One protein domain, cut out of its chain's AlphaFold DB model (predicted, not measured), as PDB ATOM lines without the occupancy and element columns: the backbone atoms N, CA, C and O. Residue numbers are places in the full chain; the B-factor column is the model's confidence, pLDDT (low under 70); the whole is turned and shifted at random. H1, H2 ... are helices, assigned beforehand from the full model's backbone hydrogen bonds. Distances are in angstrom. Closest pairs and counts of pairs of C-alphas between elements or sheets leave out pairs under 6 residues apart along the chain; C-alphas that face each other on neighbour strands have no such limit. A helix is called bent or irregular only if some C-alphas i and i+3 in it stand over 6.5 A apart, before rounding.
ATOM      1  N   LEU A  27      62.213 105.667  79.476       67.00
ATOM      2  CA  LEU A  27      61.723 105.819  78.117       67.00
ATOM      3  C   LEU A  27      61.367 104.451  77.528       67.00
ATOM      4  O   LEU A  27      62.167 103.515  77.531       67.00
ATOM      5  N   ASN A  28      60.164 104.346  76.970       74.62
ATOM      6  CA  ASN A  28      59.713 103.155  76.263       74.62
ATOM      7  C   ASN A  28      59.259 103.519  74.836       74.62
ATOM      8  O   ASN A  28      58.153 104.045  74.688       74.62
ATOM      9  N   PRO A  29      60.051 103.204  73.790       81.69
ATOM     10  CA  PRO A  29      61.330 102.488  73.841       81.69
ATOM     11  C   PRO A  29      62.486 103.356  74.385       81.69
ATOM     12  O   PRO A  29      62.346 104.572  74.449       81.69
ATOM     13  N   PRO A  30      63.625 102.754  74.757       84.44
ATOM     14  CA  PRO A  30      64.853 103.449  75.156       84.44
ATOM     15  C   PRO A  30      65.347 104.526  74.190       84.44
ATOM     16  O   PRO A  30      65.198 104.349  72.982       84.44
ATOM     17  N   LEU A  31      66.036 105.567  74.685       84.12
ATOM     18  CA  LEU A  31      66.540 106.671  73.848       84.12
ATOM     19  C   LEU A  31      67.399 106.184  72.668       84.12
ATOM     20  O   LEU A  31      67.116 106.529  71.526       84.12
ATOM     21  N   TRP A  32      68.385 105.307  72.898       84.69
ATOM     22  CA  TRP A  32      69.200 104.750  71.804       84.69
ATOM     23  C   TRP A  32      68.363 104.022  70.742       84.69
ATOM     24  O   TRP A  32      68.698 104.064  69.560       84.69
ATOM     25  N   GLN A  33      67.260 103.383  71.142       86.75
ATOM     26  CA  GLN A  33      66.365 102.689  70.222       86.75
ATOM     27  C   GLN A  33      65.455 103.674  69.473       86.75
ATOM     28  O   GLN A  33      65.196 103.458  68.289       86.75
ATOM     29  N   GLN A  34      64.999 104.748  70.128       83.88
ATOM     30  CA  GLN A  34      64.285 105.855  69.477       83.88
ATOM     31  C   GLN A  34      65.158 106.511  68.398       83.88
ATOM     32  O   GLN A  34      64.683 106.771  67.298       83.88
ATOM     33  N   MET A  35      66.455 106.672  68.676       82.38
ATOM     34  CA  MET A  35      67.448 107.219  67.744       82.38
ATOM     35  C   MET A  35      67.926 106.214  66.677       82.38
ATOM     36  O   MET A  35      68.757 106.549  65.837       82.38
ATOM     37  N   GLY A  36      67.421 104.976  66.690       84.62
ATOM     38  CA  GLY A  36      67.707 103.969  65.664       84.62
ATOM     39  C   GLY A  36      69.029 103.206  65.820       84.62
ATOM     40  O   GLY A  36      69.403 102.467  64.908       84.62
ATOM     41  N   PHE A  37      69.720 103.327  66.956       86.12
ATOM     42  CA  PHE A  37      70.928 102.550  67.244       86.12
ATOM     43  C   PHE A  37      70.597 101.108  67.636       86.12
ATOM     44  O   PHE A  37      69.487 100.786  68.068       86.12
ATOM     45  N   SER A  38      71.570 100.208  67.488       84.69
ATOM     46  CA  SER A  38      71.388  98.791  67.822       84.69
ATOM     47  C   SER A  38      71.696  98.470  69.289       84.69
ATOM     48  O   SER A  38      71.276  97.423  69.789       84.69
ATOM     49  N   SER A  39      72.412  99.365  69.978       85.81
ATOM     50  CA  SER A  39      72.729  99.269  71.405       85.81
ATOM     51  C   SER A  39      73.003 100.638  72.027       85.81
ATOM     52  O   SER A  39      73.316 101.604  71.329       85.81
ATOM     53  N   ARG A  40      72.933 100.699  73.360       83.88
ATOM     54  CA  ARG A  40      73.282 101.883  74.145       83.88
ATOM     55  C   ARG A  40      74.746 102.274  73.969       83.88
ATOM     56  O   ARG A  40      75.032 103.445  73.764       83.88
ATOM     57  N   GLU A  41      75.660 101.306  74.017       83.00
ATOM     58  CA  GLU A  41      77.095 101.565  73.868       83.00
ATOM     59  C   GLU A  41      77.431 102.171  72.498       83.00
ATOM     60  O   GLU A  41      78.266 103.070  72.408       83.00
ATOM     61  N   GLU A  42      76.759 101.717  71.436       82.88
ATOM     62  CA  GLU A  42      76.904 102.290  70.093       82.88
ATOM     63  C   GLU A  42      76.400 103.736  70.042       82.88
ATOM     64  O   GLU A  42      77.073 104.590  69.470       82.88
ATOM     65  N   CYS A  43      75.259 104.020  70.676       81.44
ATOM     66  CA  CYS A  43      74.696 105.366  70.767       81.44
ATOM     67  C   CYS A  43      75.622 106.322  71.535       81.44
ATOM     68  O   CYS A  43      75.930 107.403  71.042       81.44
ATOM     69  N   ILE A  44      76.139 105.896  72.695       81.50
ATOM     70  CA  ILE A  44      77.099 106.681  73.484       81.50
ATOM     71  C   ILE A  44      78.334 106.985  72.644       81.50
ATOM     72  O   ILE A  44      78.664 108.145  72.440       81.50
ATOM     73  N   THR A  45      78.966 105.958  72.077       78.12
ATOM     74  CA  THR A  45      80.214 106.128  71.319       78.12
ATOM     75  C   THR A  45      80.032 107.000  70.073       78.12
ATOM     76  O   THR A  45      80.944 107.731  69.702       78.12
ATOM     77  N   SER A  46      78.878 106.907  69.406       74.19
ATOM     78  CA  SER A  46      78.653 107.576  68.118       74.19
ATOM     79  C   SER A  46      78.064 108.981  68.241       74.19
ATOM     80  O   SER A  46      78.167 109.745  67.284       74.19
ATOM     81  N   VAL A  47      77.393 109.301  69.354       77.62
ATOM     82  CA  VAL A  47      76.628 110.553  69.504       77.62
ATOM     83  C   VAL A  47      77.028 111.349  70.740       77.62
ATOM     84  O   VAL A  47      77.205 112.557  70.629       77.62
ATOM     85  N   TYR A  48      77.153 110.705  71.902       76.38
ATOM     86  CA  TYR A  48      77.269 111.412  73.186       76.38
ATOM     87  C   TYR A  48      78.694 111.456  73.748       76.38
ATOM     88  O   TYR A  48      78.969 112.253  74.635       76.38
ATOM     89  N   GLY A  49      79.605 110.621  73.245       72.00
ATOM     90  CA  GLY A  49      81.000 110.528  73.682       72.00
ATOM     91  C   GLY A  49      81.172 109.807  75.021       72.00
ATOM     92  O   GLY A  49      81.989 108.889  75.126       72.00
ATOM     93  N   ASP A  50      80.362 110.158  76.020       77.38
ATOM     94  CA  ASP A  50      80.421 109.592  77.363       77.38
ATOM     95  C   ASP A  50      79.047 109.273  77.979       77.38
ATOM     96  O   ASP A  50      77.974 109.517  77.418       77.38
ATOM     97  N   GLU A  51      79.113 108.609  79.131       79.06
ATOM     98  CA  GLU A  51      77.961 108.122  79.885       79.06
ATOM     99  C   GLU A  51      77.132 109.264  80.488       79.06
ATOM    100  O   GLU A  51      75.905 109.176  80.492       79.06
ATOM    101  N   ASP A  52      77.788 110.319  80.975       74.75
ATOM    102  CA  ASP A  52      77.141 111.416  81.694       74.75
ATOM    103  C   ASP A  52      76.306 112.254  80.713       74.75
ATOM    104  O   ASP A  52      75.133 112.529  80.975       74.75
ATOM    105  N   ALA A  53      76.856 112.547  79.530       72.69
ATOM    106  CA  ALA A  53      76.151 113.224  78.443       72.69
ATOM    107  C   ALA A  53      74.937 112.418  77.942       72.69
ATOM    108  O   ALA A  53      73.869 112.974  77.671       72.69
ATOM    109  N   TYR A  54      75.059 111.088  77.849       81.50
ATOM    110  CA  TYR A  54      73.927 110.228  77.493       81.50
ATOM    111  C   TYR A  54      72.851 110.204  78.587       81.50
ATOM    112  O   TYR A  54      71.659 110.200  78.280       81.50
ATOM    113  N   GLU A  55      73.240 110.168  79.862       83.00
ATOM    114  CA  GLU A  55      72.294 110.214  80.981       83.00
ATOM    115  C   GLU A  55      71.533 111.546  81.041       83.00
ATOM    116  O   GLU A  55      70.319 111.535  81.263       83.00
ATOM    117  N   GLU A  56      72.198 112.671  80.765       78.88
ATOM    118  CA  GLU A  56      71.557 113.985  80.650       78.88
ATOM    119  C   GLU A  56      70.521 114.012  79.514       78.88
ATOM    120  O   GLU A  56      69.370 114.402  79.731       78.88
ATOM    121  N   ALA A  57      70.872 113.482  78.339       82.38
ATOM    122  CA  ALA A  57      69.954 113.391  77.205       82.38
ATOM    123  C   ALA A  57      68.746 112.477  77.481       82.38
ATOM    124  O   ALA A  57      67.618 112.777  77.082       82.38
ATOM    125  N   VAL A  58      68.944 111.365  78.201       84.25
ATOM    126  CA  VAL A  58      67.836 110.501  78.650       84.25
ATOM    127  C   VAL A  58      66.904 111.255  79.594       84.25
ATOM    128  O   VAL A  58      65.683 111.122  79.482       84.25
ATOM    129  N   GLN A  59      67.459 112.040  80.517       82.31
ATOM    130  CA  GLN A  59      66.676 112.823  81.463       82.31
ATOM    131  C   GLN A  59      65.866 113.913  80.751       82.31
ATOM    132  O   GLN A  59      64.679 114.072  81.041       82.31
ATOM    133  N   GLU A  60      66.456 114.608  79.779       83.06
ATOM    134  CA  GLU A  60      65.741 115.590  78.964       83.06
ATOM    135  C   GLU A  60      64.605 114.951  78.159       83.06
ATOM    136  O   GLU A  60      63.476 115.443  78.185       83.06
ATOM    137  N   ALA A  61      64.863 113.818  77.501       85.00
ATOM    138  CA  ALA A  61      63.837 113.096  76.757       85.00
ATOM    139  C   ALA A  61      62.686 112.625  77.667       85.00
ATOM    140  O   ALA A  61      61.519 112.656  77.270       85.00
ATOM    141  N   LEU A  62      62.982 112.236  78.913       85.62
ATOM    142  CA  LEU A  62      61.958 111.893  79.902       85.62
ATOM    143  C   LEU A  62      61.135 113.122  80.322       85.62
ATOM    144  O   LEU A  62      59.915 113.024  80.468       85.62
ATOM    145  N   GLU A  63      61.776 114.277  80.510       85.38
ATOM    146  CA  GLU A  63      61.091 115.541  80.801       85.38
ATOM    147  C   GLU A  63      60.180 115.970  79.647       85.38
ATOM    148  O   GLU A  63      59.026 116.335  79.895       85.38
ATOM    149  N   ARG A  64      60.656 115.859  78.400       87.69
ATOM    150  CA  ARG A  64      59.857 116.126  77.199       87.69
ATOM    151  C   ARG A  64      58.648 115.201  77.129       87.69
ATOM    152  O   ARG A  64      57.531 115.689  76.993       87.69
ATOM    153  N   GLN A  65      58.826 113.895  77.341       87.38
ATOM    154  CA  GLN A  65      57.711 112.941  77.344       87.38
ATOM    155  C   GLN A  65      56.657 113.275  78.414       87.38
ATOM    156  O   GLN A  65      55.456 113.246  78.145       87.38
ATOM    157  N   GLN A  66      57.080 113.630  79.631       87.75
ATOM    158  CA  GLN A  66      56.154 114.031  80.698       87.75
ATOM    159  C   GLN A  66      55.410 115.332  80.365       87.75
ATOM    160  O   GLN A  66      54.234 115.489  80.716       87.75
ATOM    161  N   TRP A  67      56.083 116.271  79.702       91.62
ATOM    162  CA  TRP A  67      55.472 117.502  79.219       91.62
ATOM    163  C   TRP A  67      54.465 117.228  78.094       91.62
ATOM    164  O   TRP A  67      53.330 117.701  78.193       91.62
ATOM    165  N   GLU A  68      54.798 116.395  77.108       91.31
ATOM    166  CA  GLU A  68      53.882 115.965  76.043       91.31
ATOM    167  C   GLU A  68      52.642 115.257  76.612       91.31
ATOM    168  O   GLU A  68      51.511 115.582  76.244       91.31
ATOM    169  N   ASP A  69      52.820 114.369  77.596       90.19
ATOM    170  CA  ASP A  69      51.716 113.723  78.317       90.19
ATOM    171  C   ASP A  69      50.797 114.757  78.994       90.19
ATOM    172  O   ASP A  69      49.568 114.614  79.003       90.19
ATOM    173  N   SER A  70      51.371 115.839  79.533       91.50
ATOM    174  CA  SER A  70      50.607 116.953  80.109       91.50
ATOM    175  C   SER A  70      49.849 117.770  79.049       91.50
ATOM    176  O   SER A  70      48.825 118.390  79.358       91.50
ATOM    177  N   LYS A  71      50.310 117.713  77.794       92.12
ATOM    178  CA  LYS A  71      49.775 118.391  76.608       92.12
ATOM    179  C   LYS A  71      48.914 117.497  75.716       92.12
ATOM    180  O   LYS A  71      48.406 117.962  74.698       92.12
ATOM    181  N   ALA A  72      48.639 116.257  76.123       92.88
ATOM    182  CA  ALA A  72      47.954 115.254  75.302       92.88
ATOM    183  C   ALA A  72      46.625 115.730  74.677       92.88
ATOM    184  O   ALA A  72      46.270 115.326  73.571       92.88
ATOM    185  N   ALA A  73      45.874 116.597  75.366       93.06
ATOM    186  CA  ALA A  73      44.639 117.172  74.832       93.06
ATOM    187  C   ALA A  73      44.881 118.172  73.686       93.06
ATOM    188  O   ALA A  73      44.108 118.182  72.732       93.06
ATOM    189  N   GLU A  74      45.932 118.988  73.784       92.69
ATOM    190  CA  GLU A  74      46.333 119.964  72.765       92.69
ATOM    191  C   GLU A  74      46.872 119.223  71.534       92.69
ATOM    192  O   GLU A  74      46.363 119.435  70.433       92.69
ATOM    193  N   ILE A  75      47.752 118.235  71.753       93.31
ATOM    194  CA  ILE A  75      48.296 117.332  70.722       93.31
ATOM    195  C   ILE A  75      47.175 116.616  69.957       93.31
ATOM    196  O   ILE A  75      47.176 116.554  68.726       93.31
ATOM    197  N   ALA A  76      46.172 116.093  70.670       92.44
ATOM    198  CA  ALA A  76      45.034 115.414  70.048       92.44
ATOM    199  C   ALA A  76      44.141 116.357  69.221       92.44
ATOM    200  O   ALA A  76      43.409 115.890  68.347       92.44
ATOM    201  N   SER A  77      44.172 117.661  69.507       93.38
ATOM    202  CA  SER A  77      43.410 118.688  68.789       93.38
ATOM    203  C   SER A  77      44.216 119.451  67.735       93.38
ATOM    204  O   SER A  77      43.641 120.317  67.080       93.38
ATOM    205  N   PHE A  78      45.507 119.141  67.582       96.12
ATOM    206  CA  PHE A  78      46.404 119.804  66.643       96.12
ATOM    207  C   PHE A  78      45.902 119.677  65.198       96.12
ATOM    208  O   PHE A  78      45.577 118.576  64.737       96.12
ATOM    209  N   ASP A  79      45.845 120.816  64.508       96.00
ATOM    210  CA  ASP A  79      45.414 120.946  63.118       96.00
ATOM    211  C   ASP A  79      46.635 121.308  62.251       96.00
ATOM    212  O   ASP A  79      47.095 122.454  62.301       96.00
ATOM    213  N   PRO A  80      47.183 120.348  61.481       94.50
ATOM    214  CA  PRO A  80      48.417 120.553  60.730       94.50
ATOM    215  C   PRO A  80      48.250 121.550  59.574       94.50
ATOM    216  O   PRO A  80      49.201 122.249  59.238       94.50
ATOM    217  N   ASP A  81      47.052 121.661  58.991       93.88
ATOM    218  CA  ASP A  81      46.783 122.608  57.904       93.88
ATOM    219  C   ASP A  81      46.700 124.041  58.439       93.88
ATOM    220  O   ASP A  81      47.271 124.963  57.861       93.88
ATOM    221  N   ALA A  82      46.031 124.229  59.582       94.50
ATOM    222  CA  ALA A  82      45.968 125.537  60.229       94.50
ATOM    223  C   ALA A  82      47.348 126.008  60.716       94.50
ATOM    224  O   ALA A  82      47.650 127.197  60.629       94.50
ATOM    225  N   TYR A  83      48.180 125.085  61.211       94.31
ATOM    226  CA  TYR A  83      49.557 125.378  61.601       94.31
ATOM    227  C   TYR A  83      50.428 125.747  60.395       94.31
ATOM    228  O   TYR A  83      51.125 126.758  60.438       94.31
ATOM    229  N   TRP A  84      50.331 125.002  59.289       92.62
ATOM    230  CA  TRP A  84      51.031 125.312  58.038       92.62
ATOM    231  C   TRP A  84      50.721 126.714  57.498       92.62
ATOM    232  O   TRP A  84      51.601 127.385  56.967       92.62
ATOM    233  N   GLU A  85      49.470 127.165  57.618       91.44
ATOM    234  CA  GLU A  85      49.046 128.507  57.196       91.44
ATOM    235  C   GLU A  85      49.404 129.618  58.206       91.44
ATOM    236  O   GLU A  85      49.128 130.793  57.949       91.44
ATOM    237  N   SER A  86      49.973 129.268  59.362       90.00
ATOM    238  CA  SER A  86      50.341 130.224  60.407       90.00
ATOM    239  C   SER A  86      51.715 130.859  60.164       90.00
ATOM    240  O   SER A  86      52.575 130.288  59.499       90.00
ATOM    241  N   ASP A  87      51.950 132.023  60.778       85.56
ATOM    242  CA  ASP A  87      53.275 132.664  60.807       85.56
ATOM    243  C   ASP A  87      54.272 131.934  61.741       85.56
ATOM    244  O   ASP A  87      55.414 132.371  61.867       85.56
ATOM    245  N   GLU A  88      53.847 130.867  62.428       85.06
ATOM    246  CA  GLU A  88      54.666 130.082  63.365       85.06
ATOM    247  C   GLU A  88      55.320 128.867  62.680       85.06
ATOM    248  O   GLU A  88      56.370 128.403  63.116       85.06
ATOM    249  N   CYS A  89      54.763 128.377  61.566       88.81
ATOM    250  CA  CYS A  89      55.365 127.281  60.810       88.81
ATOM    251  C   CYS A  89      56.558 127.779  59.985       88.81
ATOM    252  O   CYS A  89      56.401 128.485  58.984       88.81
ATOM    253  N   GLN A  90      57.768 127.360  60.363       85.00
ATOM    254  CA  GLN A  90      58.994 127.795  59.689       85.00
ATOM    255  C   GLN A  90      59.045 127.390  58.208       85.00
ATOM    256  O   GLN A  90      59.593 128.122  57.381       85.00
ATOM    257  N   TYR A  91      58.443 126.253  57.845       86.31
ATOM    258  CA  TYR A  91      58.448 125.741  56.472       86.31
ATOM    259  C   TYR A  91      57.633 126.613  55.512       86.31
ATOM    260  O   TYR A  91      57.981 126.704  54.333       86.31
ATOM    261  N   HIS A  92      56.621 127.330  56.010       80.25
ATOM    262  CA  HIS A  92      55.815 128.245  55.198       80.25
ATOM    263  C   HIS A  92      56.641 129.400  54.602       80.25
ATOM    264  O   HIS A  92      56.275 129.971  53.578       80.25
ATOM    265  N   TRP A  93      57.786 129.746  55.204       82.06
ATOM    266  CA  TRP A  93      58.691 130.766  54.661       82.06
ATOM    267  C   TRP A  93      59.620 130.256  53.557       82.06
ATOM    268  O   TRP A  93      60.176 131.069  52.816       82.06
ATOM    269  N   TYR A  94      59.811 128.939  53.457       86.00
ATOM    270  CA  TYR A  94      60.746 128.322  52.512       86.00
ATOM    271  C   TYR A  94      60.056 127.666  51.317       86.00
ATOM    272  O   TYR A  94      60.694 127.512  50.275       86.00
ATOM    273  N   TYR A  95      58.780 127.313  51.455       88.25
ATOM    274  CA  TYR A  95      58.007 126.601  50.444       88.25
ATOM    275  C   TYR A  95      56.786 127.413  50.016       88.25
ATOM    276  O   TYR A  95      56.048 127.930  50.854       88.25
ATOM    277  N   ASP A  96      56.531 127.483  48.707       86.44
ATOM    278  CA  ASP A  96      55.404 128.254  48.166       86.44
ATOM    279  C   ASP A  96      54.059 127.520  48.353       86.44
ATOM    280  O   ASP A  96      52.986 128.117  48.205       86.44
ATOM    281  N   SER A  97      54.089 126.212  48.648       91.50
ATOM    282  CA  SER A  97      52.896 125.389  48.874       91.50
ATOM    283  C   SER A  97      53.173 124.138  49.713       91.50
ATOM    284  O   SER A  97      54.291 123.623  49.732       91.50
ATOM    285  N   LYS A  98      52.122 123.616  50.358       92.12
ATOM    286  CA  LYS A  98      52.155 122.346  51.099       92.12
ATOM    287  C   LYS A  98      52.556 121.179  50.195       92.12
ATOM    288  O   LYS A  98      53.311 120.309  50.609       92.12
ATOM    289  N   GLU A  99      52.059 121.159  48.960       92.94
ATOM    290  CA  GLU A  99      52.339 120.090  48.001       92.94
ATOM    291  C   GLU A  99      53.823 120.019  47.623       92.94
ATOM    292  O   GLU A  99      54.365 118.924  47.511       92.94
ATOM    293  N   GLU A 100      54.477 121.172  47.460       92.31
ATOM    294  CA  GLU A 100      55.917 121.255  47.186       92.31
ATOM    295  C   GLU A 100      56.739 120.746  48.375       92.31
ATOM    296  O   GLU A 100      57.641 119.930  48.200       92.31
ATOM    297  N   PHE A 101      56.379 121.155  49.594       93.19
ATOM    298  CA  PHE A 101      57.016 120.661  50.812       93.19
ATOM    299  C   PHE A 101      56.884 119.142  50.964       93.19
ATOM    300  O   PHE A 101      57.879 118.460  51.204       93.19
ATOM    301  N   MET A 102      55.675 118.600  50.783       93.56
ATOM    302  CA  MET A 102      55.441 117.156  50.863       93.56
ATOM    303  C   MET A 102      56.224 116.383  49.791       93.56
ATOM    304  O   MET A 102      56.707 115.289  50.075       93.56
ATOM    305  N   GLU A 103      56.391 116.934  48.581       91.62
ATOM    306  CA  GLU A 103      57.210 116.319  47.526       91.62
ATOM    307  C   GLU A 103      58.699 116.285  47.908       91.62
ATOM    308  O   GLU A 103      59.327 115.227  47.819       91.62
ATOM    309  N   ASP A 104      59.244 117.402  48.390       90.25
ATOM    310  CA  ASP A 104      60.664 117.527  48.747       90.25
ATOM    311  C   ASP A 104      61.050 116.710  49.988       90.25
ATOM    312  O   ASP A 104      62.166 116.188  50.071       90.25
ATOM    313  N   TRP A 105      60.123 116.558  50.937       88.56
ATOM    314  CA  TRP A 105      60.304 115.755  52.150       88.56
ATOM    315  C   TRP A 105      59.858 114.296  51.987       88.56
ATOM    316  O   TRP A 105      59.918 113.526  52.944       88.56
ATOM    317  N   PHE A 106      59.459 113.894  50.774       93.44
ATOM    318  CA  PHE A 106      59.007 112.537  50.444       93.44
ATOM    319  C   PHE A 106      57.833 112.044  51.313       93.44
ATOM    320  O   PHE A 106      57.755 110.860  51.640       93.44
ATOM    321  N   LEU A 107      56.916 112.944  51.674       93.12
ATOM    322  CA  LEU A 107      55.714 112.636  52.449       93.12
ATOM    323  C   LEU A 107      54.598 112.214  51.481       93.12
ATOM    324  O   LEU A 107      54.114 113.011  50.677       93.12
ATOM    325  N   GLU A 108      54.183 110.948  51.532       91.50
ATOM    326  CA  GLU A 108      53.190 110.381  50.610       91.50
ATOM    327  C   GLU A 108      51.751 110.517  51.136       91.50
ATOM    328  O   GLU A 108      50.783 110.367  50.378       91.50
ATOM    329  N   THR A 109      51.591 110.785  52.434       94.12
ATOM    330  CA  THR A 109      50.298 110.789  53.120       94.12
ATOM    331  C   THR A 109      50.066 112.034  53.974       94.12
ATOM    332  O   THR A 109      50.983 112.685  54.460       94.12
ATOM    333  N   GLU A 110      48.785 112.335  54.203       91.88
ATOM    334  CA  GLU A 110      48.352 113.395  55.122       91.88
ATOM    335  C   GLU A 110      48.728 113.094  56.585       91.88
ATOM    336  O   GLU A 110      48.870 114.001  57.394       91.88
ATOM    337  N   GLU A 111      48.893 111.814  56.923       92.31
ATOM    338  CA  GLU A 111      49.332 111.370  58.249       92.31
ATOM    339  C   GLU A 111      50.816 111.691  58.463       92.31
ATOM    340  O   GLU A 111      51.158 112.310  59.462       92.31
ATOM    341  N   GLU A 112      51.671 111.402  57.477       91.69
ATOM    342  CA  GLU A 112      53.090 111.785  57.507       91.69
ATOM    343  C   GLU A 112      53.270 113.308  57.536       91.69
ATOM    344  O   GLU A 112      54.098 113.817  58.288       91.69
ATOM    345  N   PHE A 113      52.461 114.055  56.775       93.75
ATOM    346  CA  PHE A 113      52.440 115.517  56.869       93.75
ATOM    347  C   PHE A 113      52.048 115.993  58.268       93.75
ATOM    348  O   PHE A 113      52.719 116.853  58.837       93.75
ATOM    349  N   ARG A 114      50.984 115.418  58.844       94.62
ATOM    350  CA  ARG A 114      50.549 115.754  60.199       94.62
ATOM    351  C   ARG A 114      51.653 115.500  61.219       94.62
ATOM    352  O   ARG A 114      51.822 116.338  62.096       94.62
ATOM    353  N   ASP A 115      52.355 114.377  61.128       92.56
ATOM    354  CA  ASP A 115      53.396 114.011  62.089       92.56
ATOM    355  C   ASP A 115      54.588 114.973  62.018       92.56
ATOM    356  O   ASP A 115      55.036 115.447  63.056       92.56
ATOM    357  N   VAL A 116      55.032 115.358  60.814       92.75
ATOM    358  CA  VAL A 116      56.106 116.357  60.650       92.75
ATOM    359  C   VAL A 116      55.683 117.736  61.166       92.75
ATOM    360  O   VAL A 116      56.458 118.400  61.848       92.75
ATOM    361  N   MET A 117      54.451 118.171  60.879       95.12
ATOM    362  CA  MET A 117      53.930 119.447  61.393       95.12
ATOM    363  C   MET A 117      53.756 119.438  62.910       95.12
ATOM    364  O   MET A 117      54.006 120.447  63.564       95.12
ATOM    365  N   LEU A 118      53.303 118.315  63.467       94.06
ATOM    366  CA  LEU A 118      53.134 118.164  64.903       94.06
ATOM    367  C   LEU A 118      54.487 118.190  65.612       94.06
ATOM    368  O   LEU A 118      54.585 118.851  66.635       94.06
ATOM    369  N   GLU A 119      55.498 117.503  65.080       91.81
ATOM    370  CA  GLU A 119      56.842 117.496  65.663       91.81
ATOM    371  C   GLU A 119      57.470 118.891  65.638       91.81
ATOM    372  O   GLU A 119      57.953 119.358  66.662       91.81
ATOM    373  N   ASP A 120      57.361 119.605  64.514       92.44
ATOM    374  CA  ASP A 120      57.842 120.986  64.400       92.44
ATOM    375  C   ASP A 120      57.167 121.928  65.408       92.44
ATOM    376  O   ASP A 120      57.827 122.729  66.070       92.44
ATOM    377  N   TRP A 121      55.846 121.812  65.561       93.75
ATOM    378  CA  TRP A 121      55.106 122.579  66.560       93.75
ATOM    379  C   TRP A 121      55.497 122.188  67.992       93.75
ATOM    380  O   TRP A 121      55.656 123.060  68.848       93.75
ATOM    381  N   LEU A 122      55.668 120.888  68.267       93.62
ATOM    382  CA  LEU A 122      56.089 120.385  69.574       93.62
ATOM    383  C   LEU A 122      57.492 120.862  69.942       93.62
ATOM    384  O   LEU A 122      57.679 121.261  71.086       93.62
ATOM    385  N   ASP A 123      58.437 120.874  69.002       90.56
ATOM    386  CA  ASP A 123      59.788 121.403  69.210       90.56
ATOM    387  C   ASP A 123      59.737 122.887  69.601       90.56
ATOM    388  O   ASP A 123      60.333 123.288  70.600       90.56
ATOM    389  N   GLN A 124      58.948 123.699  68.889       89.12
ATOM    390  CA  GLN A 124      58.795 125.122  69.212       89.12
ATOM    391  C   GLN A 124      58.136 125.358  70.576       89.12
ATOM    392  O   GLN A 124      58.592 126.196  71.361       89.12
ATOM    393  N   GLU A 125      57.066 124.627  70.889       91.44
ATOM    394  CA  GLU A 125      56.386 124.723  72.184       91.44
ATOM    395  C   GLU A 125      57.258 124.194  73.333       91.44
ATOM    396  O   GLU A 125      57.220 124.742  74.441       91.44
ATOM    397  N   TRP A 126      58.064 123.161  73.079       90.25
ATOM    398  CA  TRP A 126      59.034 122.620  74.025       90.25
ATOM    399  C   TRP A 126      60.128 123.639  74.319       90.25
ATOM    400  O   TRP A 126      60.368 123.943  75.488       90.25
ATOM    401  N   ASP A 127      60.719 124.243  73.289       87.00
ATOM    402  CA  ASP A 127      61.713 125.306  73.431       87.00
ATOM    403  C   ASP A 127      61.133 126.499  74.194       87.00
ATOM    404  O   ASP A 127      61.742 127.005  75.142       87.00
ATOM    405  N   ALA A 128      59.912 126.925  73.860       87.00
ATOM    406  CA  ALA A 128      59.224 127.997  74.572       87.00
ATOM    407  C   ALA A 128      58.988 127.644  76.051       87.00
ATOM    408  O   ALA A 128      59.216 128.481  76.932       87.00
ATOM    409  N   TYR A 129      58.573 126.410  76.349       89.00
ATOM    410  CA  TYR A 129      58.412 125.910  77.715       89.00
ATOM    411  C   TYR A 129      59.746 125.861  78.470       89.00
ATOM    412  O   TYR A 129      59.829 126.328  79.614       89.00
ATOM    413  N   ARG A 130      60.800 125.342  77.837       87.62
ATOM    414  CA  ARG A 130      62.162 125.279  78.377       87.62
ATOM    415  C   ARG A 130      62.656 126.671  78.724       87.62
ATOM    416  O   ARG A 130      63.051 126.891  79.863       87.62
ATOM    417  N   GLN A 131      62.533 127.632  77.810       84.31
ATOM    418  CA  GLN A 131      62.921 129.020  78.061       84.31
ATOM    419  C   GLN A 131      62.067 129.674  79.157       84.31
ATOM    420  O   GLN A 131      62.600 130.344  80.043       84.31
ATOM    421  N   ALA A 132      60.748 129.448  79.162       85.94
ATOM    422  CA  ALA A 132      59.850 130.007  80.174       85.94
ATOM    423  C   ALA A 132      60.128 129.468  81.588       85.94
ATOM    424  O   ALA A 132      59.928 130.184  82.571       85.94
ATOM    425  N   THR A 133      60.590 128.221  81.695       87.38
ATOM    426  CA  THR A 133      60.889 127.558  82.973       87.38
ATOM    427  C   THR A 133      62.371 127.564  83.337       87.38
ATOM    428  O   THR A 133      62.710 127.200  84.464       87.38
ATOM    429  N   LEU A 134      63.251 128.026  82.442       87.31
ATOM    430  CA  LEU A 134      64.706 127.953  82.583       87.31
ATOM    431  C   LEU A 134      65.183 128.534  83.917       87.31
ATOM    432  O   LEU A 134      65.904 127.882  84.663       87.31
ATOM    433  N   VAL A 135      64.716 129.734  84.271       87.81
ATOM    434  CA  VAL A 135      65.098 130.384  85.534       87.81
ATOM    435  C   VAL A 135      64.677 129.550  86.744       87.81
ATOM    436  O   VAL A 135      65.454 129.405  87.683       87.81
ATOM    437  N   GLU A 136      63.461 129.004  86.757       87.75
ATOM    438  CA  GLU A 136      62.962 128.212  87.887       87.75
ATOM    439  C   GLU A 136      63.689 126.869  88.008       87.75
ATOM    440  O   GLU A 136      64.040 126.471  89.123       87.75
ATOM    441  N   ARG A 137      63.974 126.214  86.876       86.81
ATOM    442  CA  ARG A 137      64.738 124.961  86.803       86.81
ATOM    443  C   ARG A 137      66.169 125.163  87.293       86.81
ATOM    444  O   ARG A 137      66.555 124.555  88.288       86.81
ATOM    445  N   THR A 138      66.882 126.144  86.741       87.88
ATOM    446  CA  THR A 138      68.240 126.480  87.189       87.88
ATOM    447  C   THR A 138      68.257 126.928  88.657       87.88
ATOM    448  O   THR A 138      69.160 126.581  89.415       87.88
ATOM    449  N   ARG A 139      67.236 127.658  89.135       89.19
ATOM    450  CA  ARG A 139      67.099 127.979  90.569       89.19
ATOM    451  C   ARG A 139      67.007 126.716  91.421       89.19
ATOM    452  O   ARG A 139      67.658 126.657  92.462       89.19
ATOM    453  N   ALA A 140      66.195 125.745  91.014       88.12
ATOM    454  CA  ALA A 140      66.031 124.492  91.739       88.12
ATOM    455  C   ALA A 140      67.328 123.670  91.755       88.12
ATOM    456  O   ALA A 140      67.728 123.212  92.826       88.12
ATOM    457  N   GLU A 141      68.016 123.563  90.616       86.75
ATOM    458  CA  GLU A 141      69.315 122.887  90.477       86.75
ATOM    459  C   GLU A 141      70.373 123.476  91.415       86.75
ATOM    460  O   GLU A 141      71.072 122.747  92.117       86.75
ATOM    461  N   LEU A 142      70.444 124.807  91.502       88.94
ATOM    462  CA  LEU A 142      71.379 125.489  92.397       88.94
ATOM    463  C   LEU A 142      70.957 125.421  93.877       88.94
ATOM    464  O   LEU A 142      71.697 125.871  94.751       88.94
ATOM    465  N   GLY A 143      69.767 124.899  94.193       89.56
ATOM    466  CA  GLY A 143      69.232 124.847  95.556       89.56
ATOM    467  C   GLY A 143      68.718 126.194  96.077       89.56
ATOM    468  O   GLY A 143      68.720 126.437  97.289       89.56
TER     469      GLY A 143
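AT A GLANCE: This is residues 27 to 143 of the 607 residues of the protein "Copper amine oxidase domain protein" of Oscillibacter sp. CAG:155 (UniProt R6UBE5). Two long helices, H8 and H3, cross steeply as a loose X, with small helices gathered round two of its ends. H5, H6 and H7 gather round the first part of H8, H1 and H2 sit by the first part of H3, and H4 leads from the end of H3 toward H5. Residues 131 to 143, of which 131 to 141 belong to H8, stick out free, and H8 has a kink of 56 degrees near residue 135 within this stretch. The printed part has 117 residues, with eight named helices in the order H1 to H8 and no named strand, an all helix class. It is loose, with a radius of gyration of the C-alphas of 17.1 A and spans of 46 by 36 by 25 A.

IN THESE COORDINATES: H8, residues 110 to 141, runs 42.2 A from C-alpha 110 at (48.352, 113.395, 55.122) to C-alpha 141 at (69.315, 122.887, 90.477). It has a kink of 56 degrees near residue 135 and is irregular, with C-alphas 132 and 135 7.5 A apart. H3, residues 51 to 70, spans 28.7 A. Before it come H1, residues 31 to 34, 5.0 A, beginning at C-alpha 31 at (66.540, 106.671, 73.848), and H2, residues 40 to 48, 10.4 A. H2 is neither bent nor irregular, but only just: C-alphas 45 and 48 are 6.3 A apart. Between H3 and H8 come H4, residues 72 to 77, 8.7 A; H5, residues 80 to 84, 6.1 A; H6, residues 90 to 93, 5.8 A; and H7, residues 98 to 104, 10.1 A.

HOW THE PARTS SIT: H8 touches H5 with residues 113 to 121 alone; the closest C-alphas are those of Pro 80 and Arg 114, 5.3 A. H8 and H3 are close but not clearly touching, with closest C-alphas Arg 64 and Trp 126 at 7.3 A; they run opposite ways at a steep tilt of 69 degrees, only just short of perpendicular. H7 is close to H8 but not clearly touching, Met 102 to Phe 113 being the closest C-alphas at 6.9 A, and about perpendicular at 90 degrees. H6 and H8 are near each other, with 6 pairs of C-alphas within 10 A. H4 and H8 are close but not clearly touching, the closest C-alphas being Ile 75 and Leu 118 at 7.6 A. H2 and H3 only just touch, with 3 pairs of C-alphas within 8 A, and only at the corner; the closest C-alphas are Tyr 48 and Tyr 54, 5.6 A. H1 and H2 only just touch, also with 3 pairs; Trp 32 and Arg 40 have the closest C-alphas, 5.5 A. H1 and H8 are apart. Every O i to N i+4 pair is within hydrogen-bond range in H2, H3, H4, H5 and H7, and 26 of 28 are in H8; H1 and H6 are too short for such a pair.

THE WHOLE: The C-alphas of Glu 99 and Gly 143, the two farthest apart, are 50.7 A from each other. The printed part has no cut, and the links are tight. The mean pLDDT of the printed part is 87.4, and residue 27 alone is under 70.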